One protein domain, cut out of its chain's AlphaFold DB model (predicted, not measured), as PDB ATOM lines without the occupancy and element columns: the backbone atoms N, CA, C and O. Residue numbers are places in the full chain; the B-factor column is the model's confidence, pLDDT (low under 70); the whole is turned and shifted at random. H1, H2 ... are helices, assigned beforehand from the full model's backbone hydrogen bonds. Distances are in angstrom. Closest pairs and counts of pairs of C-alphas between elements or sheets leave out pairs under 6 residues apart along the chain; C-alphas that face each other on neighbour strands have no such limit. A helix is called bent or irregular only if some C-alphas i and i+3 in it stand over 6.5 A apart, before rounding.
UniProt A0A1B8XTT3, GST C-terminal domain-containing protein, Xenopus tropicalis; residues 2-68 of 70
ATOM      1  N   VAL A   2     164.825 234.267 201.811       97.06
ATOM      2  CA  VAL A   2     164.698 234.013 200.366       97.06
ATOM      3  C   VAL A   2     164.426 232.542 200.033       97.06
ATOM      4  O   VAL A   2     163.581 232.281 199.189       97.06
ATOM      5  N   ASP A   3     165.043 231.596 200.749       97.56
ATOM      6  CA  ASP A   3     164.862 230.156 200.520       97.56
ATOM      7  C   ASP A   3     163.389 229.741 200.608       97.56
ATOM      8  O   ASP A   3     162.862 229.111 199.697       97.56
ATOM      9  N   TYR A   4     162.685 230.193 201.648       97.31
ATOM     10  CA  TYR A   4     161.255 229.935 201.832       97.31
ATOM     11  C   TYR A   4     160.376 230.692 200.835       97.31
ATOM     12  O   TYR A   4     159.296 230.226 200.488       97.31
ATOM     13  N   MET A   5     160.835 231.848 200.349       97.50
ATOM     14  CA  MET A   5     160.110 232.623 199.341       97.50
ATOM     15  C   MET A   5     160.183 232.005 197.947       97.50
ATOM     16  O   MET A   5     159.391 232.399 197.105       97.50
ATOM     17  N   ILE A   6     161.117 231.088 197.679       96.94
ATOM     18  CA  ILE A   6     161.235 230.411 196.376       96.94
ATOM     19  C   ILE A   6     160.907 228.917 196.456       96.94
ATOM     20  O   ILE A   6     160.522 228.324 195.450       96.94
ATOM     21  N   TRP A   7     161.006 228.312 197.644       96.81
ATOM     22  CA  TRP A   7     160.783 226.883 197.865       96.81
ATOM     23  C   TRP A   7     159.482 226.323 197.264       96.81
ATOM     24  O   TRP A   7     159.570 225.299 196.582       96.81
ATOM     25  N   PRO A   8     158.305 226.972 197.403       95.00
ATOM     26  CA  PRO A   8     157.051 226.404 196.898       95.00
ATOM     27  C   PRO A   8     157.073 226.074 195.399       95.00
ATOM     28  O   PRO A   8     156.445 225.109 194.966       95.00
ATOM     29  N   TRP A   9     157.819 226.833 194.590       93.56
ATOM     30  CA  TRP A   9     157.962 226.555 193.159       93.56
ATOM     31  C   TRP A   9     158.862 225.346 192.896       93.56
ATOM     32  O   TRP A   9     158.553 224.533 192.028       93.56
ATOM     33  N   PHE A  10     159.942 225.193 193.666       94.31
ATOM     34  CA  PHE A  10     160.861 224.059 193.539       94.31
ATOM     35  C   PHE A  10     160.240 222.743 194.008       94.31
ATOM     36  O   PHE A  10     160.444 221.703 193.382       94.31
ATOM     37  N   GLU A  11     159.427 222.787 195.062       92.94
ATOM     38  CA  GLU A  11     158.647 221.643 195.545       92.94
ATOM     39  C   GLU A  11     157.763 221.041 194.437       92.94
ATOM     40  O   GLU A  11     157.651 219.824 194.300       92.94
ATOM     41  N   ARG A  12     157.217 221.900 193.567       93.12
ATOM     42  CA  ARG A  12     156.318 221.529 192.466       93.12
ATOM     43  C   ARG A  12     157.042 221.083 191.189       93.12
ATOM     44  O   ARG A  12     156.384 220.689 190.233       93.12
ATOM     45  N   LEU A  13     158.376 221.060 191.136       90.38
ATOM     46  CA  LEU A  13     159.088 220.601 189.928       90.38
ATOM     47  C   LEU A  13     158.744 219.155 189.545       90.38
ATOM     48  O   LEU A  13     158.794 218.804 188.366       90.38
ATOM     49  N   ILE A  14     158.373 218.326 190.529       80.94
ATOM     50  CA  ILE A  14     158.002 216.925 190.303       80.94
ATOM     51  C   ILE A  14     156.716 216.775 189.487       80.94
ATOM     52  O   ILE A  14     156.642 215.892 188.643       80.94
ATOM     53  N   ILE A  15     155.731 217.651 189.700       85.00
ATOM     54  CA  ILE A  15     154.432 217.575 189.018       85.00
ATOM     55  C   ILE A  15     154.474 218.190 187.616       85.00
ATOM     56  O   ILE A  15     153.637 217.875 186.779       85.00
ATOM     57  N   PHE A  16     155.458 219.050 187.351       81.12
ATOM     58  CA  PHE A  16     155.658 219.693 186.051       81.12
ATOM     59  C   PHE A  16     156.663 218.958 185.158       81.12
ATOM     60  O   PHE A  16     157.113 219.537 184.174       81.12
ATOM     61  N   ASP A  17     157.067 217.736 185.528       80.44
ATOM     62  CA  ASP A  17     158.077 216.941 184.812       80.44
ATOM     63  C   ASP A  17     159.362 217.742 184.500       80.44
ATOM     64  O   ASP A  17     159.990 217.632 183.452       80.44
ATOM     65  N   SER A  18     159.739 218.635 185.422       83.69
ATOM     66  CA  SER A  18     160.816 219.619 185.228       83.69
ATOM     67  C   SER A  18     161.998 219.393 186.169       83.69
ATOM     68  O   SER A  18     162.897 220.232 186.271       83.69
ATOM     69  N   LYS A  19     162.046 218.226 186.827       83.44
ATOM     70  CA  LYS A  19     163.175 217.822 187.677       83.44
ATOM     71  C   LYS A  19     164.505 217.791 186.925       83.44
ATOM     72  O   LYS A  19     165.535 218.081 187.525       83.44
ATOM     73  N   ASP A  20     164.493 217.548 185.616       87.50
ATOM     74  CA  ASP A  20     165.698 217.556 184.781       87.50
ATOM     75  C   ASP A  20     166.448 218.898 184.773       87.50
ATOM     76  O   ASP A  20     167.646 218.946 184.479       87.50
ATOM     77  N   CYS A  21     165.784 219.999 185.132       87.56
ATOM     78  CA  CYS A  21     166.437 221.294 185.313       87.56
ATOM     79  C   CYS A  21     167.466 221.276 186.460       87.56
ATOM     80  O   CYS A  21     168.489 221.964 186.373       87.56
ATOM     81  N   LEU A  22     167.246 220.459 187.499       90.19
ATOM     82  CA  LEU A  22     168.166 220.307 188.633       90.19
ATOM     83  C   LEU A  22     169.470 219.621 188.206       90.19
ATOM     84  O   LEU A  22     170.551 220.066 188.583       90.19
ATOM     85  N   ASN A  23     169.390 218.638 187.304       89.44
ATOM     86  CA  ASN A  23     170.561 217.919 186.782       89.44
ATOM     87  C   ASN A  23     171.566 218.849 186.078       89.44
ATOM     88  O   ASN A  23     172.765 218.578 186.046       89.44
ATOM     89  N   LYS A  24     171.086 219.966 185.515       92.81
ATOM     90  CA  LYS A  24     171.912 220.973 184.824       92.81
ATOM     91  C   LYS A  24     172.437 222.065 185.764       92.81
ATOM     92  O   LYS A  24     173.228 222.904 185.339       92.81
ATOM     93  N   THR A  25     171.993 222.082 187.020       95.25
ATOM     94  CA  THR A  25     172.261 223.149 187.991       95.25
ATOM     95  C   THR A  25     172.708 222.559 189.340       95.25
ATOM     96  O   THR A  25     171.976 222.606 190.324       95.25
ATOM     97  N   PRO A  26     173.946 222.038 189.447       95.06
ATOM     98  CA  PRO A  26     174.376 221.207 190.581       95.06
ATOM     99  C   PRO A  26     174.324 221.908 191.949       95.06
ATOM    100  O   PRO A  26     174.089 221.272 192.974       95.06
ATOM    101  N   HIS A  27     174.521 223.229 191.995       97.06
ATOM    102  CA  HIS A  27     174.368 223.992 193.236       97.06
ATOM    103  C   HIS A  27     172.903 224.119 193.671       97.06
ATOM    104  O   HIS A  27     172.623 224.087 194.867       97.06
ATOM    105  N   ILE A  28     171.984 224.233 192.709       96.31
ATOM    106  CA  ILE A  28     170.544 224.301 192.964       96.31
ATOM    107  C   ILE A  28     170.017 222.927 193.357       96.31
ATOM    108  O   ILE A  28     169.247 222.844 194.305       96.31
ATOM    109  N   ASP A  29     170.479 221.852 192.714       95.75
ATOM    110  CA  ASP A  29     170.152 220.489 193.142       95.75
ATOM    111  C   ASP A  29     170.595 220.244 194.592       95.75
ATOM    112  O   ASP A  29     169.793 219.849 195.436       95.75
ATOM    113  N   LYS A  30     171.837 220.606 194.942       97.06
ATOM    114  CA  LYS A  30     172.308 220.507 196.331       97.06
ATOM    115  C   LYS A  30     171.436 221.309 197.304       97.06
ATOM    116  O   LYS A  30     171.094 220.793 198.366       97.06
ATOM    117  N   TRP A  31     171.087 222.548 196.959       97.44
ATOM    118  CA  TRP A  31     170.190 223.379 197.769       97.44
ATOM    119  C   TRP A  31     168.796 222.746 197.905       97.44
ATOM    120  O   TRP A  31     168.260 222.696 199.007       97.44
ATOM    121  N   TYR A  32     168.246 222.179 196.830       96.00
ATOM    122  CA  TYR A  32     166.960 221.484 196.838       96.00
ATOM    123  C   TYR A  32     166.976 220.289 197.800       96.00
ATOM    124  O   TYR A  32     166.096 220.172 198.651       96.00
ATOM    125  N   GLN A  33     168.019 219.451 197.742       95.88
ATOM    126  CA  GLN A  33     168.182 218.328 198.674       95.88
ATOM    127  C   GLN A  33     168.306 218.797 200.131       95.88
ATOM    128  O   GLN A  33     167.805 218.130 201.033       95.88
ATOM    129  N   GLN A  34     168.955 219.939 200.377       97.69
ATOM    130  CA  GLN A  34     169.063 220.526 201.717       97.69
ATOM    131  C   GLN A  34     167.722 221.069 202.217       97.69
ATOM    132  O   GLN A  34     167.368 220.817 203.366       97.69
ATOM    133  N   MET A  35     166.957 221.749 201.361       97.69
ATOM    134  CA  MET A  35     165.623 222.246 201.700       97.69
ATOM    135  C   MET A  35     164.658 221.108 202.029       97.69
ATOM    136  O   MET A  35     163.938 221.205 203.013       97.69
ATOM    137  N   LEU A  36     164.720 219.978 201.313       95.56
ATOM    138  CA  LEU A  36     163.951 218.778 201.672       95.56
ATOM    139  C   LEU A  36     164.258 218.252 203.082       95.56
ATOM    140  O   LEU A  36     163.464 217.491 203.630       95.56
ATOM    141  N   GLN A  37     165.408 218.603 203.670       97.75
ATOM    142  CA  GLN A  37     165.765 218.212 205.033       97.75
ATOM    143  C   GLN A  37     165.316 219.208 206.106       97.75
ATOM    144  O   GLN A  37     165.290 218.825 207.280       97.75
ATOM    145  N   ASP A  38     164.951 220.430 205.722       98.12
ATOM    146  CA  ASP A  38     164.565 221.493 206.645       98.12
ATOM    147  C   ASP A  38     163.266 221.147 207.412       98.12
ATOM    148  O   ASP A  38     162.310 220.644 206.812       98.12
ATOM    149  N   PRO A  39     163.194 221.390 208.736       98.06
ATOM    150  CA  PRO A  39     162.009 221.065 209.528       98.06
ATOM    151  C   PRO A  39     160.737 221.806 209.103       98.06
ATOM    152  O   PRO A  39     159.663 221.205 209.134       98.06
ATOM    153  N   ALA A  40     160.834 223.084 208.722       97.38
ATOM    154  CA  ALA A  40     159.669 223.861 208.307       97.38
ATOM    155  C   ALA A  40     159.158 223.365 206.952       97.38
ATOM    156  O   ALA A  40     157.958 223.151 206.804       97.38
ATOM    157  N   VAL A  41     160.071 223.084 206.017       97.31
ATOM    158  CA  VAL A  41     159.735 222.475 204.722       97.31
ATOM    159  C   VAL A  41     159.048 221.125 204.899       97.31
ATOM    160  O   VAL A  41     157.979 220.914 204.336       97.31
ATOM    161  N   LYS A  42     159.614 220.219 205.708       97.12
ATOM    162  CA  LYS A  42     159.014 218.896 205.957       97.12
ATOM    163  C   LYS A  42     157.625 218.991 206.575       97.12
ATOM    164  O   LYS A  42     156.750 218.216 206.210       97.12
ATOM    165  N   ALA A  43     157.430 219.924 207.504       97.75
ATOM    166  CA  ALA A  43     156.143 220.119 208.164       97.75
ATOM    167  C   ALA A  43     155.049 220.621 207.209       97.75
ATOM    168  O   ALA A  43     153.870 220.418 207.489       97.75
ATOM    169  N   THR A  44     155.425 221.268 206.102       96.00
ATOM    170  CA  THR A  44     154.493 221.821 205.107       96.00
ATOM    171  C   THR A  44     154.554 221.116 203.752       96.00
ATOM    172  O   THR A  44     153.948 221.602 202.800       96.00
ATOM    173  N   TYR A  45     155.304 220.018 203.640       94.69
ATOM    174  CA  TYR A  45     155.471 219.295 202.384       94.69
ATOM    175  C   TYR A  45     154.136 218.698 201.940       94.69
ATOM    176  O   TYR A  45     153.444 218.052 202.728       94.69
ATOM    177  N   ILE A  46     153.786 218.904 200.672       93.25
ATOM    178  CA  ILE A  46     152.581 218.330 200.074       93.25
ATOM    179  C   ILE A  46     153.000 217.179 199.164       93.25
ATOM    180  O   ILE A  46     153.825 217.359 198.266       93.25
ATOM    181  N   GLU A  47     152.400 216.009 199.381       92.75
ATOM    182  CA  GLU A  47     152.673 214.831 198.563       92.75
ATOM    183  C   GLU A  47     152.358 215.093 197.075       92.75
ATOM    184  O   GLU A  47     151.336 215.718 196.758       92.75
ATOM    185  N   PRO A  48     153.194 214.599 196.139       91.81
ATOM    186  CA  PRO A  48     153.031 214.859 194.708       91.81
ATOM    187  C   PRO A  48     151.648 214.493 194.160       91.81
ATOM    188  O   PRO A  48     151.091 215.242 193.359       91.81
ATOM    189  N   ASP A  49     151.069 213.381 194.618       92.00
ATOM    190  CA  ASP A  49     149.767 212.895 194.147       92.00
ATOM    191  C   ASP A  49     148.612 213.823 194.559       92.00
ATOM    192  O   ASP A  49     147.699 214.065 193.767       92.00
ATOM    193  N   LEU A  50     148.682 214.410 195.762       94.19
ATOM    194  CA  LEU A  50     147.704 215.399 196.225       94.19
ATOM    195  C   LEU A  50     147.773 216.671 195.376       94.19
ATOM    196  O   LEU A  50     146.743 217.177 194.926       94.19
ATOM    197  N   LEU A  51     148.988 217.152 195.090       93.88
ATOM    198  CA  LEU A  51     149.192 218.298 194.202       93.88
ATOM    199  C   LEU A  51     148.675 218.020 192.785       93.88
ATOM    200  O   LEU A  51     148.017 218.880 192.202       93.88
ATOM    201  N   LEU A  52     148.943 216.835 192.226       93.75
ATOM    202  CA  LEU A  52     148.463 216.456 190.892       93.75
ATOM    203  C   LEU A  52     146.935 216.471 190.809       93.75
ATOM    204  O   LEU A  52     146.378 216.997 189.841       93.75
ATOM    205  N   GLY A  53     146.254 215.924 191.817       94.88
ATOM    206  CA  GLY A  53     144.796 215.927 191.866       94.88
ATOM    207  C   GLY A  53     144.202 217.330 192.003       94.88
ATOM    208  O   GLY A  53     143.307 217.674 191.226       94.88
ATOM    209  N   PHE A  54     144.780 218.173 192.870       95.88
ATOM    210  CA  PHE A  54     144.447 219.600 192.948       95.88
ATOM    211  C   PHE A  54     144.566 220.272 191.573       95.88
ATOM    212  O   PHE A  54     143.599 220.852 191.081       95.88
ATOM    213  N   PHE A  55     145.722 220.163 190.905       94.56
ATOM    214  CA  PHE A  55     145.954 220.855 189.631       94.56
ATOM    215  C   PHE A  55     145.054 220.343 188.504       94.56
ATOM    216  O   PHE A  55     144.643 221.131 187.647       94.56
ATOM    217  N   LYS A  56     144.702 219.052 188.514       95.50
ATOM    218  CA  LYS A  56     143.745 218.476 187.562       95.50
ATOM    219  C   LYS A  56     142.378 219.150 187.676       95.50
ATOM    220  O   LYS A  56     141.861 219.603 186.657       95.50
ATOM    221  N   LEU A  57     141.826 219.249 188.884       97.81
ATOM    222  CA  LEU A  57     140.536 219.904 189.133       97.81
ATOM    223  C   LEU A  57     140.616 221.416 188.900       97.81
ATOM    224  O   LEU A  57     139.773 221.996 188.214       97.81
ATOM    225  N   TYR A  58     141.689 222.046 189.379       97.19
ATOM    226  CA  TYR A  58     141.911 223.483 189.238       97.19
ATOM    227  C   TYR A  58     141.951 223.914 187.766       97.19
ATOM    228  O   TYR A  58     141.329 224.904 187.389       97.19
ATOM    229  N   SER A  59     142.604 223.131 186.897       96.44
ATOM    230  CA  SER A  59     142.646 223.400 185.449       96.44
ATOM    231  C   SER A  59     141.274 223.366 184.761       96.44
ATOM    232  O   SER A  59     141.124 223.895 183.660       96.44
ATOM    233  N   GLN A  60     140.274 222.763 185.408       97.88
ATOM    234  CA  GLN A  60     138.901 222.637 184.919       97.88
ATOM    235  C   GLN A  60     137.966 223.698 185.521       97.88
ATOM    236  O   GLN A  60     136.787 223.724 185.176       97.88
ATOM    237  N   ASN A  61     138.485 224.598 186.369       97.19
ATOM    238  CA  ASN A  61     137.703 225.521 187.201       97.19
ATOM    239  C   ASN A  61     136.683 224.802 188.103       97.19
ATOM    240  O   ASN A  61     135.612 225.343 188.380       97.19
ATOM    241  N   ASP A  62     137.002 223.581 188.534       97.88
ATOM    242  CA  ASP A  62     136.171 222.850 189.485       97.88
ATOM    243  C   ASP A  62     136.280 223.502 190.874       97.88
ATOM    244  O   ASP A  62     137.380 223.798 191.351       97.88
ATOM    245  N   VAL A  63     135.138 223.743 191.516       97.06
ATOM    246  CA  VAL A  63     135.064 224.367 192.846       97.06
ATOM    247  C   VAL A  63     135.623 223.460 193.939       97.06
ATOM    248  O   VAL A  63     136.152 223.964 194.925       97.06
ATOM    249  N   GLU A  64     135.599 222.144 193.720       97.31
ATOM    250  CA  GLU A  64     136.123 221.138 194.648       97.31
ATOM    251  C   GLU A  64     137.658 221.063 194.622       97.31
ATOM    252  O   GLU A  64     138.264 220.363 195.428       97.31
ATOM    253  N   ALA A  65     138.324 221.779 193.702       97.38
ATOM    254  CA  ALA A  65     139.779 221.733 193.573       97.38
ATOM    255  C   ALA A  65     140.486 222.088 194.886       97.38
ATOM    256  O   ALA A  65     141.414 221.391 195.285       97.38
ATOM    257  N   CYS A  66     140.041 223.150 195.565       95.81
ATOM    258  CA  CYS A  66     140.647 223.620 196.813       95.81
ATOM    259  C   CYS A  66     140.442 222.658 197.992       95.81
ATOM    260  O   CYS A  66     141.258 222.678 198.912       95.81
ATOM    261  N   ASP A  67     139.405 221.821 197.937       96.81
ATOM    262  CA  ASP A  67     139.064 220.846 198.978       96.81
ATOM    263  C   ASP A  67     139.558 219.425 198.629       96.81
ATOM    264  O   ASP A  67     139.250 218.451 199.315       96.81
ATOM    265  N   TYR A  68     140.369 219.281 197.573       95.62
ATOM    266  CA  TYR A  68     140.887 217.987 197.138       95.62
ATOM    267  C   TYR A  68     141.739 217.303 198.222       95.62
ATOM    268  O   TYR A  68     142.831 217.762 198.559       95.62
TER     269      TYR A  68
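Overview. This is residues 2 to 68 of the 70 residues of the protein "GST C-terminal domain-containing protein" of Xenopus tropicalis (UniProt A0A1B8XTT3). The model has two unequal lobes: in the larger, H2, H3 and H4 follow one another in an open arc round H1, and in the smaller, H6 packs on H5 at the far end of the longest axis. Contacts between the helices are few. The printed part has 67 residues with six named helices, H1 to H6 in chain order, and no named strand; its class is all helix. It is only just loose, close to compact, with a radius of gyration of the C-alphas of 13.4 A, and spans 39 by 26 by 19 A.

Arrangement. Start at H1, residues 2 to 14, which is near H2, residues 20 to 23, and near H4, residues 39 to 43. Look at Phe 10 and Tyr 32: their C-alphas, 7.4 A apart, are the closest of H1 and H3, residues 26 to 35, which are close but not clearly touching and about perpendicular at 80 degrees. H2 and H3 only just touch, with 3 pairs of C-alphas within 8 A, and only at the corner by their link; the closest are those of Leu 22 and Asp 29, 4.9 A apart. H1 and H5, residues 48 to 58, are close but not clearly touching, their closest C-alphas being those of Ile 14 and Pro 48 at 7.0 A. H5 touches H6, residues 63 to 67, closest at the C-alphas of Leu 57 and Ala 65, 4.9 A apart; H6 is apart from H1, H2, H3 and H4. In H3, H4 and H5 every O i to N i+4 pair is within hydrogen-bond range, against 3 of 9 in H1 and 0 of 1 in H6, where 6 of 10 and 1 of 2 O i to N i+3 pairs are; H2 is too short for an O i to N i+4 pair.

Along the chain. Find C-alpha 2 at (164.698, 234.013, 200.366); from there H1 runs 20.9 A to C-alpha 14, irregular, with C-alphas 5 and 8 7.3 A apart. H3 runs 14.2 A and H5 15.1 A, while H2 and H4 are short. H6, only just irregular with C-alphas 63 and 66 6.9 A apart, ends at C-alpha 67, (139.064, 220.846, 198.978).

Size, cuts and confidence. The C-alphas of Pro 26 and Val 63 are the two farthest apart, 39.5 A. The printed part has no cut, and its five links between helices are tight. No printed residue is under 70 in pLDDT.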